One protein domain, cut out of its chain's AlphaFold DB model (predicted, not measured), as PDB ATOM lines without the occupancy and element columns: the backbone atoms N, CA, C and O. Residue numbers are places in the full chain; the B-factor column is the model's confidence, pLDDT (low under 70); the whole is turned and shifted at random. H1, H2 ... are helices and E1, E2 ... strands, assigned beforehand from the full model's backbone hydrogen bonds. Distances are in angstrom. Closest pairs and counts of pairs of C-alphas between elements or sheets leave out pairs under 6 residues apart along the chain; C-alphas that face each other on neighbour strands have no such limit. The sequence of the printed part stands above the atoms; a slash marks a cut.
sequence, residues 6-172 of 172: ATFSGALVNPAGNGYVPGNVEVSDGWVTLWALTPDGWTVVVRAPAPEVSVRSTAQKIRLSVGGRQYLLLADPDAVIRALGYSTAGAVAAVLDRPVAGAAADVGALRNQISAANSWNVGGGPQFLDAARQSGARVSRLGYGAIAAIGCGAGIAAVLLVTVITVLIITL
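AT A GLANCE: This is residues 6 to 172 of the 172 residues of an uncharacterized protein of Pseudoclavibacter sp. AY1H1 (UniProt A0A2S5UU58). A single eight-stranded sheet is folded back on itself into a curled head, like part of a barrel, and wraps round the short helix H3. A helical hairpin, H1 and H2, reaches away from this head, and the long helix H4 runs out along the same axis, with residues 156 to 172 sticking out free. The 167 printed residues hold four named helices and eight named strands, along the chain E1 E2 E3 E4 E5 E6 E7 H1 H2 H3 E8 H4; the class is mixed, helices and strands. The sheet is mixed, in the order E4 E3 E2 E1 E7 E6 E5 E8. The whole is loose, with a radius of gyration of the C-alphas of 20.0 A, and spans 70 by 33 by 28 A, the free part of H4 adding to its length.

IN THESE COORDINATES: The sheet holds E4, residues 41 to 49, 23.8 A long; E3, 31 to 38, 21.9 A; E2, 20 to 28, 24.3 A; E1, 6 to 13, 20.6 A; E7, 69 to 74; E6, 61 to 66; E5, 53 to 58; and E8, 138 to 142. E1 begins at C-alpha 6 (24.148, 7.622, 73.694) and bends by 62 degrees at residue 10. H3 is residues 125 to 134, H1 77 to 95, 27.9 A, and H2 99 to 122, 34.8 A. H4, residues 144 to 170, 38.7 A, ends at C-alpha 170 (-5.608, -14.480, 121.633).

HOW THE PARTS SIT: In this folded sheet, two leaves of one sheet face each other: E4 E3 E2 and E7 E6 E5 E8, with E1 as the hinge. E1 E2 E3 E4 and E5 E6 E7 are meanders, each strand the antiparallel neighbour of the one before. N 8 and O 25 of the hairpin E1 and E2 are 2.8 A apart, within hydrogen-bond range, as are N 11 and O 74 of antiparallel E1 and E7, also 2.8 A. E5 and E8 are parallel, at 8 degrees, with N 57 and O 140 at 2.9 A. The sheet curls round H3; the closest C-alphas of H3 and E1 are those of Phe 128 and Ala 6, 5.0 A. H1 only grazes the sheet with residues 77 to 80, and H2 with 116 to 122. H1 and H2 touch at a shallow tilt of 18 degrees, opposite ways, the C-alphas of Gly 90 and Gly 102 being closest at 5.2 A. H4 is not on the sheet; H2 and H4 are close but not clearly touching, the C-alphas of Gln 113 and Tyr 144 being closest at 7.9 A. In H1, H2, H3 and H4 every O i to N i+4 pair is within hydrogen-bond range.

THE WHOLE: The C-alphas farthest apart, those of Asp 40 and Leu 172, lie 72.3 A from each other. The printed part has no cut and no long link. Mean pLDDT of the printed part is 70.2; 75 residues are under 70, among them 76 to 119 and 142 to 163.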
ATOM      1  N   ALA A   6      24.954   8.712  73.162       88.62
ATOM      2  CA  ALA A   6      24.148   7.622  73.694       88.62
ATOM      3  C   ALA A   6      22.681   7.836  73.347       88.62
ATOM      4  O   ALA A   6      22.206   8.967  73.281       88.62
ATOM      5  N   THR A   7      21.955   6.742  73.143       87.56
ATOM      6  CA  THR A   7      20.518   6.769  72.865       87.56
ATOM      7  C   THR A   7      19.802   5.887  73.867       87.56
ATOM      8  O   THR A   7      20.251   4.776  74.143       87.56
ATOM      9  N   PHE A   8      18.688   6.385  74.391       87.44
ATOM     10  CA  PHE A   8      17.695   5.582  75.073       87.44
ATOM     11  C   PHE A   8      16.459   5.419  74.186       87.44
ATOM     12  O   PHE A   8      15.891   6.416  73.742       87.44
ATOM     13  N   SER A   9      16.038   4.179  73.952       82.25
ATOM     14  CA  SER A   9      14.842   3.853  73.164       82.25
ATOM     15  C   SER A   9      13.720   3.368  74.075       82.25
ATOM     16  O   SER A   9      13.958   2.609  75.016       82.25
ATOM     17  N   GLY A  10      12.491   3.789  73.794       82.88
ATOM     18  CA  GLY A  10      11.324   3.396  74.570       82.88
ATOM     19  C   GLY A  10      10.011   3.869  73.959       82.88
ATOM     20  O   GLY A  10       9.909   4.142  72.765       82.88
ATOM     21  N   ALA A  11       8.989   3.968  74.799       83.88
ATOM     22  CA  ALA A  11       7.655   4.408  74.433       83.88
ATOM     23  C   ALA A  11       7.395   5.813  74.994       83.88
ATOM     24  O   ALA A  11       7.297   6.007  76.208       83.88
ATOM     25  N   LEU A  12       7.305   6.803  74.112       83.94
ATOM     26  CA  LEU A  12       6.969   8.178  74.451       83.94
ATOM     27  C   LEU A  12       5.465   8.297  74.708       83.94
ATOM     28  O   LEU A  12       4.645   7.872  73.894       83.94
ATOM     29  N   VAL A  13       5.099   8.920  75.829       83.94
ATOM     30  CA  VAL A  13       3.714   9.333  76.085       83.94
ATOM     31  C   VAL A  13       3.320  10.379  75.051       83.94
ATOM     32  O   VAL A  13       3.955  11.434  74.977       83.94
ATOM     33  N   ASN A  14       2.267  10.100  74.282       74.75
ATOM     34  CA  ASN A  14       1.761  11.036  73.292       74.75
ATOM     35  C   ASN A  14       1.326  12.352  73.976       74.75
ATOM     36  O   ASN A  14       0.414  12.322  74.808       74.75
ATOM     37  N   PRO A  15       1.915  13.512  73.627       61.19
ATOM     38  CA  PRO A  15       1.504  14.803  74.179       61.19
ATOM     39  C   PRO A  15       0.036  15.152  73.887       61.19
ATOM     40  O   PRO A  15      -0.558  15.925  74.631       61.19
ATOM     41  N   ALA A  16      -0.553  14.572  72.832       63.12
ATOM     42  CA  ALA A  16      -1.957  14.750  72.452       63.12
ATOM     43  C   ALA A  16      -2.946  13.877  73.258       63.12
ATOM     44  O   ALA A  16      -4.147  13.913  73.005       63.12
ATOM     45  N   GLY A  17      -2.467  13.113  74.245       53.47
ATOM     46  CA  GLY A  17      -3.302  12.602  75.335       53.47
ATOM     47  C   GLY A  17      -3.736  11.140  75.250       53.47
ATOM     48  O   GLY A  17      -4.098  10.598  76.286       53.47
ATOM     49  N   ASN A  18      -3.627  10.465  74.099       60.94
ATOM     50  CA  ASN A  18      -3.975   9.043  73.995       60.94
ATOM     51  C   ASN A  18      -2.826   8.200  73.428       60.94
ATOM     52  O   ASN A  18      -2.373   8.404  72.300       60.94
ATOM     53  N   GLY A  19      -2.403   7.214  74.222       70.31
ATOM     54  CA  GLY A  19      -1.494   6.148  73.812       70.31
ATOM     55  C   GLY A  19      -0.004   6.472  73.910       70.31
ATOM     56  O   GLY A  19       0.428   7.508  74.424       70.31
ATOM     57  N   TYR A  20       0.783   5.526  73.409       80.44
ATOM     58  CA  TYR A  20       2.234   5.594  73.367       80.44
ATOM     59  C   TYR A  20       2.712   5.473  71.929       80.44
ATOM     60  O   TYR A  20       2.150   4.705  71.150       80.44
ATOM     61  N   VAL A  21       3.770   6.202  71.598       80.00
ATOM     62  CA  VAL A  21       4.463   6.081  70.312       80.00
ATOM     63  C   VAL A  21       5.913   5.673  70.554       80.00
ATOM     64  O   VAL A  21       6.477   6.050  71.585       80.00
ATOM     65  N   PRO A  22       6.552   4.917  69.646       84.00
ATOM     66  CA  PRO A  22       7.987   4.680  69.732       84.00
ATOM     67  C   PRO A  22       8.741   6.010  69.807       84.00
ATOM     68  O   PRO A  22       8.451   6.946  69.059       84.00
ATOM     69  N   GLY A  23       9.681   6.108  70.738       84.81
ATOM     70  CA  GLY A  23      10.421   7.330  71.005       84.81
ATOM     71  C   GLY A  23      11.859   7.045  71.398       84.81
ATOM     72  O   GLY A  23      12.130   6.130  72.175       84.81
ATOM     73  N   ASN A  24      12.768   7.872  70.892       87.38
ATOM     74  CA  ASN A  24      14.190   7.787  71.196       87.38
ATOM     75  C   ASN A  24      14.640   9.104  71.804       87.38
ATOM     76  O   ASN A  24      14.350  10.162  71.257       87.38
ATOM     77  N   VAL A  25      15.380   9.058  72.901       90.88
ATOM     78  CA  VAL A  25      16.127  10.219  73.374       90.88
ATOM     79  C   VAL A  25      17.609   9.981  73.155       90.88
ATOM     80  O   VAL A  25      18.175   8.998  73.617       90.88
ATOM     81  N   GLU A  26      18.235  10.892  72.434       92.69
ATOM     82  CA  GLU A  26      19.648  10.860  72.101       92.69
ATOM     83  C   GLU A  26      20.360  12.013  72.804       92.69
ATOM     84  O   GLU A  26      19.858  13.135  72.844       92.69
ATOM     85  N   VAL A  27      21.542  11.731  73.344       92.50
ATOM     86  CA  VAL A  27      22.538  12.753  73.656       92.50
ATOM     87  C   VAL A  27      23.616  12.673  72.591       92.50
ATOM     88  O   VAL A  27      24.199  11.604  72.406       92.50
ATOM     89  N   SER A  28      23.868  13.778  71.899       90.56
ATOM     90  CA  SER A  28      24.945  13.910  70.918       90.56
ATOM     91  C   SER A  28      25.397  15.366  70.824       90.56
ATOM     92  O   SER A  28      24.584  16.285  70.897       90.56
ATOM     93  N   ASP A  29      26.708  15.585  70.712       87.25
ATOM     94  CA  ASP A  29      27.315  16.907  70.487       87.25
ATOM     95  C   ASP A  29      26.885  18.000  71.489       87.25
ATOM     96  O   ASP A  29      26.748  19.172  71.142       87.25
ATOM     97  N   GLY A  30      26.640  17.622  72.750       88.00
ATOM     98  CA  GLY A  30      26.177  18.539  73.801       88.00
ATOM     99  C   GLY A  30      24.681  18.877  73.747       88.00
ATOM    100  O   GLY A  30      24.207  19.700  74.528       88.00
ATOM    101  N   TRP A  31      23.923  18.229  72.864       93.12
ATOM    102  CA  TRP A  31      22.475  18.365  72.734       93.12
ATOM    103  C   TRP A  31      21.758  17.123  73.248       93.12
ATOM    104  O   TRP A  31      22.233  16.002  73.085       93.12
ATOM    105  N   VAL A  32      20.573  17.329  73.819       93.44
ATOM    106  CA  VAL A  32      19.601  16.262  74.066       93.44
ATOM    107  C   VAL A  32      18.475  16.421  73.055       93.44
ATOM    108  O   VAL A  32      17.823  17.468  73.006       93.44
ATOM    109  N   THR A  33      18.245  15.384  72.254       94.25
ATOM    110  CA  THR A  33      17.204  15.353  71.224       94.25
ATOM    111  C   THR A  33      16.225  14.231  71.521       94.25
ATOM    112  O   THR A  33      16.616  13.075  71.645       94.25
ATOM    113  N   LEU A  34      14.947  14.573  71.638       93.06
ATOM    114  CA  LEU A  34      13.852  13.624  71.734       93.06
ATOM    115  C   LEU A  34      13.190  13.469  70.368       93.06
ATOM    116  O   LEU A  34      12.706  14.443  69.791       93.06
ATOM    117  N   TRP A  35      13.100  12.228  69.924       89.94
ATOM    118  CA  TRP A  35      12.463  11.795  68.697       89.94
ATOM    119  C   TRP A  35      11.193  11.005  68.996       89.94
ATOM    120  O   TRP A  35      11.138  10.253  69.973       89.94
ATOM    121  N   ALA A  36      10.202  11.128  68.121       86.69
ATOM    122  CA  ALA A  36       9.003  10.300  68.112       86.69
ATOM    123  C   ALA A  36       8.770   9.729  66.717       86.69
ATOM    124  O   ALA A  36       9.005  10.410  65.719       86.69
ATOM    125  N   LEU A  37       8.282   8.495  66.652       78.75
ATOM    126  CA  LEU A  37       7.806   7.910  65.410       78.75
ATOM    127  C   LEU A  37       6.369   8.372  65.145       78.75
ATOM    128  O   LEU A  37       5.480   8.193  65.976       78.75
ATOM    129  N   THR A  38       6.157   8.952  63.972       78.38
ATOM    130  CA  THR A  38       4.855   9.374  63.438       78.38
ATOM    131  C   THR A  38       4.542   8.585  62.164       78.38
ATOM    132  O   THR A  38       5.438   7.907  61.651       78.38
ATOM    133  N   PRO A  39       3.310   8.653  61.621       76.50
ATOM    134  CA  PRO A  39       2.997   8.033  60.331       76.50
ATOM    135  C   PRO A  39       3.936   8.474  59.197       76.50
ATOM    136  O   PRO A  39       4.267   7.666  58.337       76.50
ATOM    137  N   ASP A  40       4.425   9.716  59.251       79.19
ATOM    138  CA  ASP A  40       5.340  10.301  58.262       79.19
ATOM    139  C   ASP A  40       6.825   9.982  58.540       79.19
ATOM    140  O   ASP A  40       7.715  10.422  57.813       79.19
ATOM    141  N   GLY A  41       7.113   9.212  59.596       75.19
ATOM    142  CA  GLY A  41       8.459   8.822  60.013       75.19
ATOM    143  C   GLY A  41       8.910   9.453  61.332       75.19
ATOM    144  O   GLY A  41       8.106   9.903  62.152       75.19
ATOM    145  N   TRP A  42      10.221   9.427  61.581       82.00
ATOM    146  CA  TRP A  42      10.817   9.975  62.802       82.00
ATOM    147  C   TRP A  42      10.835  11.504  62.774       82.00
ATOM    148  O   TRP A  42      11.371  12.108  61.849       82.00
ATOM    149  N   THR A  43      10.310  12.127  63.827       87.62
ATOM    150  CA  THR A  43      10.283  13.585  63.993       87.62
ATOM    151  C   THR A  43      10.920  14.016  65.308       87.62
ATOM    152  O   THR A  43      10.886  13.279  66.296       87.62
ATOM    153  N   VAL A  44      11.492  15.222  65.332       91.94
ATOM    154  CA  VAL A  44      12.033  15.837  66.549       91.94
ATOM    155  C   VAL A  44      10.885  16.438  67.354       91.94
ATOM    156  O   VAL A  44      10.220  17.368  66.909       91.94
ATOM    157  N   VAL A  45      10.690  15.943  68.572       89.62
ATOM    158  CA  VAL A  45       9.716  16.484  69.530       89.62
ATOM    159  C   VAL A  45      10.304  17.667  70.287       89.62
ATOM    160  O   VAL A  45       9.658  18.697  70.457       89.62
ATOM    161  N   VAL A  46      11.538  17.515  70.770       92.69
ATOM    162  CA  VAL A  46      12.283  18.589  71.423       92.69
ATOM    163  C   VAL A  46      13.772  18.381  71.207       92.69
ATOM    164  O   VAL A  46      14.266  17.256  71.239       92.69
ATOM    165  N   ARG A  47      14.496  19.480  71.017       94.44
ATOM    166  CA  ARG A  47      15.953  19.513  71.011       94.44
ATOM    167  C   ARG A  47      16.404  20.699  71.844       94.44
ATOM    168  O   ARG A  47      15.938  21.809  71.610       94.44
ATOM    169  N   ALA A  48      17.277  20.459  72.812       94.38
ATOM    170  CA  ALA A  48      17.793  21.507  73.685       94.38
ATOM    171  C   ALA A  48      19.248  21.233  74.089       94.38
ATOM    172  O   ALA A  48      19.663  20.066  74.099       94.38
ATOM    173  N   PRO A  49      20.030  22.277  74.419       94.88
ATOM    174  CA  PRO A  49      21.359  22.105  74.987       94.88
ATOM    175  C   PRO A  49      21.272  21.272  76.264       94.88
ATOM    176  O   PRO A  49      20.400  21.503  77.103       94.88
ATOM    177  N   ALA A  50      22.181  20.316  76.442       92.00
ATOM    178  CA  ALA A  50      22.176  19.433  77.606       92.00
ATOM    179  C   ALA A  50      22.119  20.184  78.957       92.00
ATOM    180  O   ALA A  50      21.326  19.759  79.796       92.00
ATOM    181  N   PRO A  51      22.815  21.324  79.171       92.94
ATOM    182  CA  PRO A  51      22.709  22.104  80.414       92.94
ATOM    183  C   PRO A  51      21.305  22.631  80.750       92.94
ATOM    184  O   PRO A  51      21.002  22.888  81.918       92.94
ATOM    185  N   GLU A  52      20.437  22.779  79.748       93.69
ATOM    186  CA  GLU A  52      19.050  23.231  79.906       93.69
ATOM    187  C   GLU A  52      18.076  22.072  80.161       93.69
ATOM    188  O   GLU A  52      16.903  22.292  80.479       93.69
ATOM    189  N   VAL A  53      18.552  20.829  80.048       93.62
ATOM    190  CA  VAL A  53      17.741  19.627  80.221       93.62
ATOM    191  C   VAL A  53      17.927  19.048  81.618       93.62
ATOM    192  O   VAL A  53      19.034  18.786  82.092       93.62
ATOM    193  N   SER A  54      16.804  18.782  82.281       93.25
ATOM    194  CA  SER A  54      16.773  17.956  83.486       93.25
ATOM    195  C   SER A  54      16.281  16.559  83.136       93.25
ATOM    196  O   SER A  54      15.203  16.390  82.567       93.25
ATOM    197  N   VAL A  55      17.079  15.550  83.474       90.38
ATOM    198  CA  VAL A  55      16.778  14.140  83.236       90.38
ATOM    199  C   VAL A  55      16.495  13.485  84.577       90.38
ATOM    200  O   VAL A  55      17.363  13.388  85.445       90.38
ATOM    201  N   ARG A  56      15.273  12.992  84.756       88.38
ATOM    202  CA  ARG A  56      14.887  12.221  85.936       88.38
ATOM    203  C   ARG A  56      14.533  10.804  85.528       88.38
ATOM    204  O   ARG A  56      13.515  10.574  84.886       88.38
ATOM    205  N   SER A  57      15.367   9.856  85.928       82.38
ATOM    206  CA  SER A  57      15.102   8.432  85.760       82.38
ATOM    207  C   SER A  57      14.487   7.862  87.034       82.38
ATOM    208  O   SER A  57      14.973   8.084  88.146       82.38
ATOM    209  N   THR A  58      13.402   7.116  86.874       72.38
ATOM    210  CA  THR A  58      12.809   6.294  87.931       72.38
ATOM    211  C   THR A  58      12.571   4.922  87.344       72.38
ATOM    212  O   THR A  58      11.874   4.873  86.340       72.38
ATOM    213  N   ALA A  59      13.093   3.859  87.961       66.00
ATOM    214  CA  ALA A  59      12.866   2.449  87.614       66.00
ATOM    215  C   ALA A  59      12.584   2.152  86.117       66.00
ATOM    216  O   ALA A  59      13.493   1.814  85.372       66.00
ATOM    217  N   GLN A  60      11.331   2.323  85.694       69.06
ATOM    218  CA  GLN A  60      10.763   1.989  84.385       69.06
ATOM    219  C   GLN A  60      10.629   3.155  83.375       69.06
ATOM    220  O   GLN A  60      10.050   2.965  82.306       69.06
ATOM    221  N   LYS A  61      11.078   4.378  83.697       76.12
ATOM    222  CA  LYS A  61      10.855   5.577  82.864       76.12
ATOM    223  C   LYS A  61      11.937   6.654  82.978       76.12
ATOM    224  O   LYS A  61      12.497   6.880  84.053       76.12
ATOM    225  N   ILE A  62      12.138   7.384  81.882       85.06
ATOM    226  CA  ILE A  62      12.826   8.678  81.816       85.06
ATOM    227  C   ILE A  62      11.793   9.790  81.731       85.06
ATOM    228  O   ILE A  62      10.876   9.761  80.916       85.06
ATOM    229  N   ARG A  63      11.988  10.812  82.555       89.94
ATOM    230  CA  ARG A  63      11.364  12.115  82.395       89.94
ATOM    231  C   ARG A  63      12.424  13.111  81.951       89.94
ATOM    232  O   ARG A  63      13.426  13.282  82.644       89.94
ATOM    233  N   LEU A  64      12.177  13.773  80.832       91.38
ATOM    234  CA  LEU A  64      12.952  14.910  80.354       91.38
ATOM    235  C   LEU A  64      12.166  16.175  80.671       91.38
ATOM    236  O   LEU A  64      10.992  16.261  80.319       91.38
ATOM    237  N   SER A  65      12.799  17.148  81.312       92.81
ATOM    238  CA  SER A  65      12.215  18.468  81.525       92.81
ATOM    239  C   SER A  65      13.039  19.512  80.784       92.81
ATOM    240  O   SER A  65      14.242  19.617  81.023       92.81
ATOM    241  N   VAL A  66      12.387  20.279  79.910       93.25
ATOM    242  CA  VAL A  66      12.999  21.318  79.068       93.25
ATOM    243  C   VAL A  66      12.069  22.527  79.045       93.25
ATOM    244  O   VAL A  66      10.898  22.382  78.695       93.25
ATOM    245  N   GLY A  67      12.553  23.706  79.446       87.62
ATOM    246  CA  GLY A  67      11.764  24.948  79.393       87.62
ATOM    247  C   GLY A  67      10.399  24.864  80.097       87.62
ATOM    248  O   GLY A  67       9.406  25.369  79.587       87.62
ATOM    249  N   GLY A  68      10.313  24.143  81.222       84.94
ATOM    250  CA  GLY A  68       9.063  23.936  81.971       84.94
ATOM    251  C   GLY A  68       8.128  22.849  81.416       84.94
ATOM    252  O   GLY A  68       7.189  22.456  82.106       84.94
ATOM    253  N   ARG A  69       8.398  22.299  80.226       88.94
ATOM    254  CA  ARG A  69       7.667  21.151  79.662       88.94
ATOM    255  C   ARG A  69       8.298  19.837  80.094       88.94
ATOM    256  O   ARG A  69       9.512  19.761  80.266       88.94
ATOM    257  N   GLN A  70       7.472  18.803  80.250       89.69
ATOM    258  CA  GLN A  70       7.911  17.462  80.629       89.69
ATOM    259  C   GLN A  70       7.553  16.453  79.542       89.69
ATOM    260  O   GLN A  70       6.413  16.405  79.090       89.69
ATOM    261  N   TYR A  71       8.515  15.611  79.185       89.50
ATOM    262  CA  TYR A  71       8.358  14.518  78.234       89.50
ATOM    263  C   TYR A  71       8.679  13.207  78.940       89.50
ATOM    264  O   TYR A  71       9.686  13.108  79.646       89.50
ATOM    265  N   LEU A  72       7.808  12.210  78.794       88.19
ATOM    266  CA  LEU A  72       7.925  10.943  79.506       88.19
ATOM    267  C   LEU A  72       8.144   9.792  78.528       88.19
ATOM    268  O   LEU A  72       7.280   9.527  77.698       88.19
ATOM    269  N   LEU A  73       9.267   9.094  78.673       85.06
ATOM    270  CA  LEU A  73       9.578   7.880  77.928       85.06
ATOM    271  C   LEU A  73       9.579   6.699  78.893       85.06
ATOM    272  O   LEU A  73      10.267   6.718  79.914       85.06
ATOM    273  N   LEU A  74       8.809   5.671  78.572       81.69
ATOM    274  CA  LEU A  74       8.739   4.417  79.310       81.69
ATOM    275  C   LEU A  74       9.661   3.393  78.647       81.69
ATOM    276  O   LEU A  74       9.706   3.316  77.425       81.69
ATOM    277  N   ALA A  75      10.373   2.597  79.441       77.75
ATOM    278  CA  ALA A  75      11.195   1.508  78.909       77.75
ATOM    279  C   ALA A  75      10.339   0.361  78.344       77.75
ATOM    280  O   ALA A  75      10.702  -0.255  77.351       77.75
ATOM    281  N   ASP A  76       9.199   0.092  78.982       69.38
ATOM    282  CA  ASP A  76       8.200  -0.884  78.551       69.38
ATOM    283  C   ASP A  76       6.810  -0.346  78.955       69.38
ATOM    284  O   ASP A  76       6.511  -0.264  80.155       69.38
ATOM    285  N   PRO A  77       5.976   0.098  77.997       59.84
ATOM    286  CA  PRO A  77       4.648   0.628  78.294       59.84
ATOM    287  C   PRO A  77       3.704  -0.445  78.863       59.84
ATOM    288  O   PRO A  77       2.920  -0.141  79.766       59.84
ATOM    289  N   ASP A  78       3.832  -1.706  78.441       60.28
ATOM    290  CA  ASP A  78       3.003  -2.801  78.953       60.28
ATOM    291  C   ASP A  78       3.374  -3.151  80.398       60.28
ATOM    292  O   ASP A  78       2.508  -3.491  81.206       60.28
ATOM    293  N   ALA A  79       4.651  -3.013  80.775       55.12
ATOM    294  CA  ALA A  79       5.076  -3.179  82.166       55.12
ATOM    295  C   ALA A  79       4.452  -2.132  83.101       55.12
ATOM    296  O   ALA A  79       4.156  -2.434  84.258       55.12
ATOM    297  N   VAL A  80       4.205  -0.915  82.621       48.91
ATOM    298  CA  VAL A  80       3.579   0.150  83.420       48.91
ATOM    299  C   VAL A  80       2.093  -0.140  83.640       48.91
ATOM    300  O   VAL A  80       1.604   0.012  84.760       48.91
ATOM    301  N   ILE A  81       1.393  -0.633  82.611       52.84
ATOM    302  CA  ILE A  81      -0.011  -1.063  82.707       52.84
ATOM    303  C   ILE A  81      -0.136  -2.258  83.663       52.84
ATOM    304  O   ILE A  81      -0.979  -2.251  84.563       52.84
ATOM    305  N   ARG A  82       0.758  -3.249  83.547       51.22
ATOM    306  CA  ARG A  82       0.813  -4.400  84.462       51.22
ATOM    307  C   ARG A  82       1.110  -3.985  85.907       51.22
ATOM    308  O   ARG A  82       0.447  -4.471  86.816       51.22
ATOM    309  N   ALA A  83       2.050  -3.061  86.140       45.53
ATOM    310  CA  ALA A  83       2.387  -2.565  87.481       45.53
ATOM    311  C   ALA A  83       1.188  -1.921  88.195       45.53
ATOM    312  O   ALA A  83       0.980  -2.163  89.384       45.53
ATOM    313  N   LEU A  84       0.402  -1.121  87.467       42.81
ATOM    314  CA  LEU A  84      -0.820  -0.500  87.985       42.81
ATOM    315  C   LEU A  84      -1.897  -1.554  88.287       42.81
ATOM    316  O   LEU A  84      -2.571  -1.469  89.314       42.81
ATOM    317  N   GLY A  85      -2.011  -2.584  87.442       43.12
ATOM    318  CA  GLY A  85      -2.893  -3.730  87.674       43.12
ATOM    319  C   GLY A  85      -2.514  -4.535  88.921       43.12
ATOM    320  O   GLY A  85      -3.381  -4.894  89.711       43.12
ATOM    321  N   TYR A  86      -1.221  -4.768  89.160       42.53
ATOM    322  CA  TYR A  86      -0.765  -5.495  90.349       42.53
ATOM    323  C   TYR A  86      -0.903  -4.682  91.644       42.53
ATOM    324  O   TYR A  86      -1.259  -5.258  92.671       42.53
ATOM    325  N   SER A  87      -0.700  -3.356  91.621       46.31
ATOM    326  CA  SER A  87      -0.888  -2.525  92.826       46.31
ATOM    327  C   SER A  87      -2.361  -2.382  93.218       46.31
ATOM    328  O   SER A  87      -2.683  -2.323  94.401       46.31
ATOM    329  N   THR A  88      -3.262  -2.343  92.234       38.28
ATOM    330  CA  THR A  88      -4.714  -2.327  92.463       38.28
ATOM    331  C   THR A  88      -5.230  -3.698  92.896       38.28
ATOM    332  O   THR A  88      -5.997  -3.776  93.852       38.28
ATOM    333  N   ALA A  89      -4.743  -4.787  92.293       36.91
ATOM    334  CA  ALA A  89      -5.067  -6.149  92.719       36.91
ATOM    335  C   ALA A  89      -4.579  -6.462  94.146       36.91
ATOM    336  O   ALA A  89      -5.322  -7.066  94.913       36.91
ATOM    337  N   GLY A  90      -3.377  -6.015  94.532       38.53
ATOM    338  CA  GLY A  90      -2.857  -6.169  95.897       38.53
ATOM    339  C   GLY A  90      -3.666  -5.387  96.941       38.53
ATOM    340  O   GLY A  90      -3.987  -5.924  97.998       38.53
ATOM    341  N   ALA A  91      -4.081  -4.158  96.616       42.22
ATOM    342  CA  ALA A  91      -4.938  -3.354  97.488       42.22
ATOM    343  C   ALA A  91      -6.341  -3.970  97.661       42.22
ATOM    344  O   ALA A  91      -6.872  -3.997  98.767       42.22
ATOM    345  N   VAL A  92      -6.926  -4.519  96.591       43.84
ATOM    346  CA  VAL A  92      -8.243  -5.176  96.635       43.84
ATOM    347  C   VAL A  92      -8.174  -6.541  97.336       43.84
ATOM    348  O   VAL A  92      -9.084  -6.892  98.082       43.84
ATOM    349  N   ALA A  93      -7.083  -7.295  97.169       38.94
ATOM    350  CA  ALA A  93      -6.867  -8.572  97.854       38.94
ATOM    351  C   ALA A  93      -6.682  -8.415  99.374       38.94
ATOM    352  O   ALA A  93      -7.142  -9.276 100.124       38.94
ATOM    353  N   ALA A  94      -6.070  -7.311  99.818       44.06
ATOM    354  CA  ALA A  94      -5.957  -6.952 101.233       44.06
ATOM    355  C   ALA A  94      -7.311  -6.558 101.854       44.06
ATOM    356  O   ALA A  94      -7.539  -6.808 103.032       44.06
ATOM    357  N   VAL A  95      -8.228  -5.987 101.063       45.78
ATOM    358  CA  VAL A  95      -9.595  -5.645 101.506       45.78
ATOM    359  C   VAL A  95     -10.518  -6.872 101.535       45.78
ATOM    360  O   VAL A  95     -11.435  -6.927 102.348       45.78
ATOM    361  N   LEU A  96     -10.287  -7.864 100.669       46.56
ATOM    362  CA  LEU A  96     -11.115  -9.074 100.535       46.56
ATOM    363  C   LEU A  96     -10.597 -10.293 101.328       46.56
ATOM    364  O   LEU A  96     -11.102 -11.397 101.125       46.56
ATOM    365  N   ASP A  97      -9.587 -10.105 102.183       45.59
ATOM    366  CA  ASP A  97      -8.976 -11.128 103.047       45.59
ATOM    367  C   ASP A  97      -8.550 -12.411 102.294       45.59
ATOM    368  O   ASP A  97      -8.806 -13.548 102.699       45.59
ATOM    369  N   ARG A  98      -7.913 -12.234 101.123       43.28
ATOM    370  CA  ARG A  98      -7.400 -13.337 100.285       43.28
ATOM    371  C   ARG A  98      -5.866 -13.335 100.216       43.28
ATOM    372  O   ARG A  98      -5.298 -12.862  99.227       43.28
ATOM    373  N   PRO A  99      -5.169 -13.927 101.203       42.62
ATOM    374  CA  PRO A  99      -3.708 -13.836 101.338       42.62
ATOM    375  C   PRO A  99      -2.924 -14.467 100.172       42.62
ATOM    376  O   PRO A  99      -1.865 -13.971  99.792       42.62
ATOM    377  N   VAL A 100      -3.467 -15.506  99.526       45.62
ATOM    378  CA  VAL A 100      -2.842 -16.147  98.349       45.62
ATOM    379  C   VAL A 100      -2.821 -15.210  97.129       45.62
ATOM    380  O   VAL A 100      -1.880 -15.239  96.337       45.62
ATOM    381  N   ALA A 101      -3.825 -14.337  96.990       40.34
ATOM    382  CA  ALA A 101      -3.881 -13.351  95.912       40.34
ATOM    383  C   ALA A 101      -2.889 -12.192  96.138       40.34
ATOM    384  O   ALA A 101      -2.319 -11.691  95.170       40.34
ATOM    385  N   GLY A 102      -2.627 -11.826  97.400       42.34
ATOM    386  CA  GLY A 102      -1.584 -10.862  97.771       42.34
ATOM    387  C   GLY A 102      -0.175 -11.362  97.435       42.34
ATOM    388  O   GLY A 102       0.566 -10.684  96.729       42.34
ATOM    389  N   ALA A 103       0.153 -12.603  97.809       45.12
ATOM    390  CA  ALA A 103       1.452 -13.206  97.488       45.12
ATOM    391  C   ALA A 103       1.689 -13.353  95.968       45.12
ATOM    392  O   ALA A 103       2.800 -13.147  95.475       45.12
ATOM    393  N   ALA A 104       0.644 -13.670  95.194       44.44
ATOM    394  CA  ALA A 104       0.721 -13.710  93.733       44.44
ATOM    395  C   ALA A 104       0.930 -12.312  93.115       44.44
ATOM    396  O   ALA A 104       1.668 -12.180  92.133       44.44
ATOM    397  N   ALA A 105       0.325 -11.269  93.696       44.50
ATOM    398  CA  ALA A 105       0.528  -9.882  93.283       44.50
ATOM    399  C   ALA A 105       1.961  -9.400  93.574       44.50
ATOM    400  O   ALA A 105       2.546  -8.727  92.726       44.50
ATOM    401  N   ASP A 106       2.564  -9.817  94.690       48.41
ATOM    402  CA  ASP A 106       3.956  -9.495  95.035       48.41
ATOM    403  C   ASP A 106       4.964 -10.174  94.095       48.41
ATOM    404  O   ASP A 106       5.897  -9.535  93.600       48.41
ATOM    405  N   VAL A 107       4.748 -11.452  93.758       52.41
ATOM    406  CA  VAL A 107       5.565 -12.163  92.756       52.41
ATOM    407  C   VAL A 107       5.393 -11.541  91.365       52.41
ATOM    408  O   VAL A 107       6.372 -11.390  90.625       52.41
ATOM    409  N   GLY A 108       4.170 -11.139  91.008       50.00
ATOM    410  CA  GLY A 108       3.874 -10.407  89.774       50.00
ATOM    411  C   GLY A 108       4.575  -9.047  89.719       50.00
ATOM    412  O   GLY A 108       5.211  -8.719  88.715       50.00
ATOM    413  N   ALA A 109       4.551  -8.294  90.818       53.81
ATOM    414  CA  ALA A 109       5.247  -7.021  90.958       53.81
ATOM    415  C   ALA A 109       6.771  -7.190  90.845       53.81
ATOM    416  O   ALA A 109       7.419  -6.396  90.160       53.81
ATOM    417  N   LEU A 110       7.344  -8.245  91.434       52.06
ATOM    418  CA  LEU A 110       8.773  -8.554  91.341       52.06
ATOM    419  C   LEU A 110       9.188  -8.910  89.902       52.06
ATOM    420  O   LEU A 110      10.149  -8.351  89.372       52.06
ATOM    421  N   ARG A 111       8.436  -9.793  89.230       53.94
ATOM    422  CA  ARG A 111       8.692 -10.166  87.826       53.94
ATOM    423  C   ARG A 111       8.567  -8.972  86.888       53.94
ATOM    424  O   ARG A 111       9.391  -8.803  85.991       53.94
ATOM    425  N   ASN A 112       7.582  -8.115  87.120       52.50
ATOM    426  CA  ASN A 112       7.388  -6.909  86.331       52.50
ATOM    427  C   ASN A 112       8.512  -5.881  86.558       52.50
ATOM    428  O   ASN A 112       8.953  -5.240  85.607       52.50
ATOM    429  N   GLN A 113       9.044  -5.773  87.781       57.03
ATOM    430  CA  GLN A 113      10.231  -4.957  88.062       57.03
ATOM    431  C   GLN A 113      11.482  -5.475  87.344       57.03
ATOM    432  O   GLN A 113      12.210  -4.669  86.768       57.03
ATOM    433  N   ILE A 114      11.711  -6.793  87.332       57.84
ATOM    434  CA  ILE A 114      12.834  -7.413  86.609       57.84
ATOM    435  C   ILE A 114      12.692  -7.182  85.100       57.84
ATOM    436  O   ILE A 114      13.650  -6.759  84.454       57.84
ATOM    437  N   SER A 115      11.492  -7.391  84.547       59.00
ATOM    438  CA  SER A 115      11.198  -7.136  83.132       59.00
ATOM    439  C   SER A 115      11.454  -5.675  82.764       59.00
ATOM    440  O   SER A 115      12.177  -5.396  81.814       59.00
ATOM    441  N   ALA A 116      10.947  -4.730  83.559       59.34
ATOM    442  CA  ALA A 116      11.153  -3.304  83.330       59.34
ATOM    443  C   ALA A 116      12.628  -2.884  83.473       59.34
ATOM    444  O   ALA A 116      13.093  -2.025  82.725       59.34
ATOM    445  N   ALA A 117      13.379  -3.497  84.394       58.50
ATOM    446  CA  ALA A 117      14.811  -3.253  84.549       58.50
ATOM    447  C   ALA A 117      15.613  -3.794  83.354       58.50
ATOM    448  O   ALA A 117      16.570  -3.152  82.916       58.50
ATOM    449  N   ASN A 118      15.210  -4.942  82.802       64.38
ATOM    450  CA  ASN A 118      15.810  -5.486  81.590       64.38
ATOM    451  C   ASN A 118      15.522  -4.579  80.389       64.38
ATOM    452  O   ASN A 118      16.458  -4.154  79.720       64.38
ATOM    453  N   SER A 119      14.264  -4.181  80.180       67.06
ATOM    454  CA  SER A 119      13.883  -3.247  79.110       67.06
ATOM    455  C   SER A 119      14.595  -1.897  79.241       67.06
ATOM    456  O   SER A 119      15.009  -1.314  78.245       67.06
ATOM    457  N   TRP A 120      14.820  -1.416  80.469       73.00
ATOM    458  CA  TRP A 120      15.599  -0.205  80.735       73.00
ATOM    459  C   TRP A 120      17.072  -0.334  80.317       73.00
ATOM    460  O   TRP A 120      17.627   0.582  79.706       73.00
ATOM    461  N   ASN A 121      17.714  -1.455  80.655       70.25
ATOM    462  CA  ASN A 121      19.108  -1.711  80.295       70.25
ATOM    463  C   ASN A 121      19.270  -1.947  78.790       70.25
ATOM    464  O   ASN A 121      20.135  -1.329  78.176       70.25
ATOM    465  N   VAL A 122      18.415  -2.785  78.195       73.00
ATOM    466  CA  VAL A 122      18.390  -3.060  76.748       73.00
ATOM    467  C   VAL A 122      18.107  -1.784  75.960       73.00
ATOM    468  O   VAL A 122      18.732  -1.542  74.932       73.00
ATOM    469  N   GLY A 123      17.224  -0.929  76.474       65.75
ATOM    470  CA  GLY A 123      16.916   0.365  75.883       65.75
ATOM    471  C   GLY A 123      18.063   1.374  75.934       65.75
ATOM    472  O   GLY A 123      17.896   2.436  75.357       65.75
ATOM    473  N   GLY A 124      19.198   1.092  76.590       79.94
ATOM    474  CA  GLY A 124      20.365   1.989  76.655       79.94
ATOM    475  C   GLY A 124      20.360   2.967  77.838       79.94
ATOM    476  O   GLY A 124      21.098   3.953  77.854       79.94
ATOM    477  N   GLY A 125      19.511   2.725  78.841       82.44
ATOM    478  CA  GLY A 125      19.268   3.646  79.952       82.44
ATOM    479  C   GLY A 125      20.521   4.055  80.742       82.44
ATOM    480  O   GLY A 125      20.713   5.253  80.962       82.44
ATOM    481  N   PRO A 126      21.394   3.120  81.174       82.44
ATOM    482  CA  PRO A 126      22.633   3.467  81.874       82.44
ATOM    483  C   PRO A 126      23.568   4.344  81.034       82.44
ATOM    484  O   PRO A 126      23.966   5.411  81.502       82.44
ATOM    485  N   GLN A 127      23.849   3.951  79.784       84.50
ATOM    486  CA  GLN A 127      24.745   4.714  78.908       84.50
ATOM    487  C   GLN A 127      24.184   6.112  78.626       84.50
ATOM    488  O   GLN A 127      24.931   7.088  78.627       84.50
ATOM    489  N   PHE A 128      22.865   6.227  78.448       87.81
ATOM    490  CA  PHE A 128      22.199   7.508  78.251       87.81
ATOM    491  C   PHE A 128      22.339   8.441  79.460       87.81
ATOM    492  O   PHE A 128      22.668   9.612  79.287       87.81
ATOM    493  N   LEU A 129      22.115   7.953  80.686       88.50
ATOM    494  CA  LEU A 129      22.229   8.796  81.883       88.50
ATOM    495  C   LEU A 129      23.656   9.289  82.116       88.50
ATOM    496  O   LEU A 129      23.843  10.433  82.536       88.50
ATOM    497  N   ASP A 130      24.647   8.443  81.851       87.75
ATOM    498  CA  ASP A 130      26.048   8.822  81.999       87.75
ATOM    499  C   ASP A 130      26.465   9.829  80.926       87.75
ATOM    500  O   ASP A 130      27.037  10.866  81.263       87.75
ATOM    501  N   ALA A 131      26.077   9.606  79.668       87.25
ATOM    502  CA  ALA A 131      26.298  10.552  78.577       87.25
ATOM    503  C   ALA A 131      25.602  11.901  78.819       87.25
ATOM    504  O   ALA A 131      26.205  12.957  78.619       87.25
ATOM    505  N   ALA A 132      24.355  11.886  79.300       87.44
ATOM    506  CA  ALA A 132      23.610  13.094  79.639       87.44
ATOM    507  C   ALA A 132      24.300  13.879  80.761       87.44
ATOM    508  O   ALA A 132      24.444  15.096  80.659       87.44
ATOM    509  N   ARG A 133      24.786  13.189  81.803       89.62
ATOM    510  CA  ARG A 133      25.526  13.816  82.907       89.62
ATOM    511  C   ARG A 133      26.842  14.422  82.425       89.62
ATOM    512  O   ARG A 133      27.133  15.563  82.761       89.62
ATOM    513  N   GLN A 134      27.612  13.684  81.624       89.19
ATOM    514  CA  GLN A 134      28.874  14.169  81.057       89.19
ATOM    515  C   GLN A 134      28.667  15.351  80.101       89.19
ATOM    516  O   GLN A 134      29.513  16.236  80.034       89.19
ATOM    517  N   SER A 135      27.524  15.401  79.414       88.06
ATOM    518  CA  SER A 135      27.147  16.513  78.530       88.06
ATOM    519  C   SER A 135      26.590  17.732  79.281       88.06
ATOM    520  O   SER A 135      26.295  18.746  78.659       88.06
ATOM    521  N   GLY A 136      26.450  17.661  80.611       88.12
ATOM    522  CA  GLY A 136      26.041  18.787  81.457       88.12
ATOM    523  C   GLY A 136      24.563  18.814  81.856       88.12
ATOM    524  O   GLY A 136      24.141  19.757  82.522       88.12
ATOM    525  N   ALA A 137      23.773  17.795  81.508       89.50
ATOM    526  CA  ALA A 137      22.379  17.712  81.936       89.50
ATOM    527  C   ALA A 137      22.250  17.470  83.444       89.50
ATOM    528  O   ALA A 137      23.050  16.765  84.070       89.50
ATOM    529  N   ARG A 138      21.181  18.004  84.044       90.75
ATOM    530  CA  ARG A 138      20.868  17.763  85.460       90.75
ATOM    531  C   ARG A 138      20.245  16.379  85.603       90.75
ATOM    532  O   ARG A 138      19.043  16.217  85.408       90.75
ATOM    533  N   VAL A 139      21.058  15.379  85.931       88.69
ATOM    534  CA  VAL A 139      20.612  13.982  86.024       88.69
ATOM    535  C   VAL A 139      20.286  13.592  87.466       88.69
ATOM    536  O   VAL A 139      21.131  13.685  88.351       88.69
ATOM    537  N   SER A 140      19.082  13.062  87.695       85.44
ATOM    538  CA  SER A 140      18.684  12.417  88.952       85.44
ATOM    539  C   SER A 140      18.142  11.012  88.684       85.44
ATOM    540  O   SER A 140      17.377  10.803  87.740       85.44
ATOM    541  N   ARG A 141      18.533  10.031  89.506       76.12
ATOM    542  CA  ARG A 141      18.045   8.650  89.399       76.12
ATOM    543  C   ARG A 141      17.523   8.163  90.741       76.12
ATOM    544  O   ARG A 141      18.257   8.144  91.721       76.12
ATOM    545  N   LEU A 142      16.273   7.717  90.749       68.88
ATOM    546  CA  LEU A 142      15.677   6.961  91.847       68.88
ATOM    547  C   LEU A 142      15.701   5.481  91.450       68.88
ATOM    548  O   LEU A 142      14.982   5.052  90.544       68.88
ATOM    549  N   GLY A 143      16.620   4.731  92.061       58.31
ATOM    550  CA  GLY A 143      16.847   3.319  91.756       58.31
ATOM    551  C   GLY A 143      15.739   2.402  92.282       58.31
ATOM    552  O   GLY A 143      15.025   2.749  93.222       58.31
ATOM    553  N   TYR A 144      15.646   1.200  91.702       53.62
ATOM    554  CA  TYR A 144      14.713   0.147  92.126       53.62
ATOM    555  C   TYR A 144      14.847  -0.207  93.614       53.62
ATOM    556  O   TYR A 144      13.835  -0.449  94.255       53.62
ATOM    557  N   GLY A 145      16.055  -0.151  94.191       50.44
ATOM    558  CA  GLY A 145      16.278  -0.449  95.612       50.44
ATOM    559  C   GLY A 145      15.508   0.464  96.570       50.44
ATOM    560  O   GLY A 145      14.975  -0.015  97.562       50.44
ATOM    561  N   ALA A 146      15.359   1.753  96.251       46.16
ATOM    562  CA  ALA A 146      14.587   2.678  97.084       46.16
ATOM    563  C   ALA A 146      13.072   2.419  96.988       46.16
ATOM    564  O   ALA A 146      12.358   2.538  97.976       46.16
ATOM    565  N   ILE A 147      12.580   2.024  95.810       50.22
ATOM    566  CA  ILE A 147      11.158   1.722  95.586       50.22
ATOM    567  C   ILE A 147      10.799   0.364  96.207       50.22
ATOM    568  O   ILE A 147       9.783   0.243  96.888       50.22
ATOM    569  N   ALA A 148      11.662  -0.638  96.033       46.31
ATOM    570  CA  ALA A 148      11.527  -1.950  96.652       46.31
ATOM    571  C   ALA A 148      11.638  -1.878  98.184       46.31
ATOM    572  O   ALA A 148      10.883  -2.556  98.868       46.31
ATOM    573  N   ALA A 149      12.509  -1.022  98.734       41.50
ATOM    574  CA  ALA A 149      12.616  -0.816 100.179       41.50
ATOM    575  C   ALA A 149      11.350  -0.193 100.788       41.50
ATOM    576  O   ALA A 149      10.938  -0.606 101.867       41.50
ATOM    577  N   ILE A 150      10.697   0.750 100.096       48.12
ATOM    578  CA  ILE A 150       9.420   1.328 100.553       48.12
ATOM    579  C   ILE A 150       8.309   0.268 100.532       48.12
ATOM    580  O   ILE A 150       7.570   0.143 101.505       48.12
ATOM    581  N   GLY A 151       8.215  -0.524  99.459       43.28
ATOM    582  CA  GLY A 151       7.222  -1.600  99.354       43.28
ATOM    583  C   GLY A 151       7.437  -2.720 100.377       43.28
ATOM    584  O   GLY A 151       6.506  -3.113 101.072       43.28
ATOM    585  N   CYS A 152       8.678  -3.188 100.527       46.56
ATOM    586  CA  CYS A 152       9.044  -4.224 101.491       46.56
ATOM    587  C   CYS A 152       8.898  -3.728 102.940       46.56
ATOM    588  O   CYS A 152       8.360  -4.437 103.783       46.56
ATOM    589  N   GLY A 153       9.290  -2.481 103.223       40.69
ATOM    590  CA  GLY A 153       9.124  -1.866 104.541       40.69
ATOM    591  C   GLY A 153       7.657  -1.715 104.948       40.69
ATOM    592  O   GLY A 153       7.307  -2.023 106.085       40.69
ATOM    593  N   ALA A 154       6.785  -1.318 104.016       47.09
ATOM    594  CA  ALA A 154       5.345  -1.248 104.261       47.09
ATOM    595  C   ALA A 154       4.721  -2.641 104.476       47.09
ATOM    596  O   ALA A 154       3.900  -2.810 105.375       47.09
ATOM    597  N   GLY A 155       5.149  -3.647 103.704       42.72
ATOM    598  CA  GLY A 155       4.696  -5.032 103.863       42.72
ATOM    599  C   GLY A 155       5.111  -5.648 105.203       42.72
ATOM    600  O   GLY A 155       4.275  -6.202 105.912       42.72
ATOM    601  N   ILE A 156       6.377  -5.486 105.603       52.12
ATOM    602  CA  ILE A 156       6.882  -5.960 106.903       52.12
ATOM    603  C   ILE A 156       6.145  -5.268 108.056       52.12
ATOM    604  O   ILE A 156       5.746  -5.931 109.013       52.12
ATOM    605  N   ALA A 157       5.916  -3.956 107.960       46.34
ATOM    606  CA  ALA A 157       5.179  -3.210 108.976       46.34
ATOM    607  C   ALA A 157       3.728  -3.701 109.121       46.34
ATOM    608  O   ALA A 157       3.250  -3.861 110.242       46.34
ATOM    609  N   ALA A 158       3.046  -3.996 108.009       54.62
ATOM    610  CA  ALA A 158       1.691  -4.542 108.030       54.62
ATOM    611  C   ALA A 158       1.640  -5.943 108.661       54.62
ATOM    612  O   ALA A 158       0.794  -6.193 109.517       54.62
ATOM    613  N   VAL A 159       2.572  -6.837 108.306       61.16
ATOM    614  CA  VAL A 159       2.660  -8.184 108.901       61.16
ATOM    615  C   VAL A 159       2.904  -8.101 110.407       61.16
ATOM    616  O   VAL A 159       2.229  -8.785 111.175       61.16
ATOM    617  N   LEU A 160       3.825  -7.241 110.849       55.41
ATOM    618  CA  LEU A 160       4.090  -7.040 112.274       55.41
ATOM    619  C   LEU A 160       2.858  -6.506 113.010       55.41
ATOM    620  O   LEU A 160       2.524  -7.019 114.073       55.41
ATOM    621  N   LEU A 161       2.152  -5.532 112.431       59.16
ATOM    622  CA  LEU A 161       0.937  -4.972 113.019       59.16
ATOM    623  C   LEU A 161      -0.160  -6.034 113.181       59.16
ATOM    624  O   LEU A 161      -0.724  -6.159 114.265       59.16
ATOM    625  N   VAL A 162      -0.429  -6.825 112.137       67.88
ATOM    626  CA  VAL A 162      -1.422  -7.911 112.201       67.88
ATOM    627  C   VAL A 162      -1.017  -8.936 113.250       67.88
ATOM    628  O   VAL A 162      -1.830  -9.285 114.095       67.88
ATOM    629  N   THR A 163       0.250  -9.355 113.262       68.50
ATOM    630  CA  THR A 163       0.744 -10.340 114.233       68.50
ATOM    631  C   THR A 163       0.562  -9.842 115.665       68.50
ATOM    632  O   THR A 163       0.074 -10.585 116.511       68.50
ATOM    633  N   VAL A 164       0.890  -8.574 115.937       71.38
ATOM    634  CA  VAL A 164       0.688  -7.964 117.258       71.38
ATOM    635  C   VAL A 164      -0.790  -7.969 117.639       71.38
ATOM    636  O   VAL A 164      -1.106  -8.404 118.739       71.38
ATOM    637  N   ILE A 165      -1.692  -7.550 116.745       70.31
ATOM    638  CA  ILE A 165      -3.141  -7.528 117.006       70.31
ATOM    639  C   ILE A 165      -3.673  -8.942 117.264       70.31
ATOM    640  O   ILE A 165      -4.405  -9.155 118.228       70.31
ATOM    641  N   THR A 166      -3.293  -9.919 116.439       73.94
ATOM    642  CA  THR A 166      -3.722 -11.314 116.584       73.94
ATOM    643  C   THR A 166      -3.238 -11.913 117.898       73.94
ATOM    644  O   THR A 166      -4.029 -12.535 118.602       73.94
ATOM    645  N   VAL A 167      -1.969 -11.700 118.262       73.69
ATOM    646  CA  VAL A 167      -1.440 -12.144 119.556       73.69
ATOM    647  C   VAL A 167      -2.222 -11.482 120.685       73.69
ATOM    648  O   VAL A 167      -2.697 -12.197 121.558       73.69
ATOM    649  N   LEU A 168      -2.445 -10.164 120.621       69.56
ATOM    650  CA  LEU A 168      -3.171  -9.422 121.652       69.56
ATOM    651  C   LEU A 168      -4.578  -9.982 121.881       69.56
ATOM    652  O   LEU A 168      -4.959 -10.172 123.027       69.56
ATOM    653  N   ILE A 169      -5.313 -10.286 120.804       75.69
ATOM    654  CA  ILE A 169      -6.672 -10.851 120.851       75.69
ATOM    655  C   ILE A 169      -6.685 -12.270 121.430       75.69
ATOM    656  O   ILE A 169      -7.619 -12.617 122.140       75.69
ATOM    657  N   ILE A 170      -5.682 -13.097 121.126       75.44
ATOM    658  CA  ILE A 170      -5.608 -14.480 121.633       75.44
ATOM    659  C   ILE A 170      -5.157 -14.514 123.101       75.44
ATOM    660  O   ILE A 170      -5.474 -15.455 123.823       75.44
ATOM    661  N   THR A 171      -4.392 -13.512 123.540       70.62
ATOM    662  CA  THR A 171      -3.879 -13.414 124.916       70.62
ATOM    663  C   THR A 171      -4.771 -12.617 125.875       70.62
ATOM    664  O   THR A 171      -4.412 -12.504 127.047       70.62
ATOM    665  N   LEU A 172      -5.882 -12.053 125.390       56.25
ATOM    666  CA  LEU A 172      -6.919 -11.367 126.176       56.25
ATOM    667  C   LEU A 172      -8.044 -12.337 126.546       56.25
ATOM    668  O   LEU A 172      -8.534 -12.227 127.691       56.25
TER     669      LEU A 172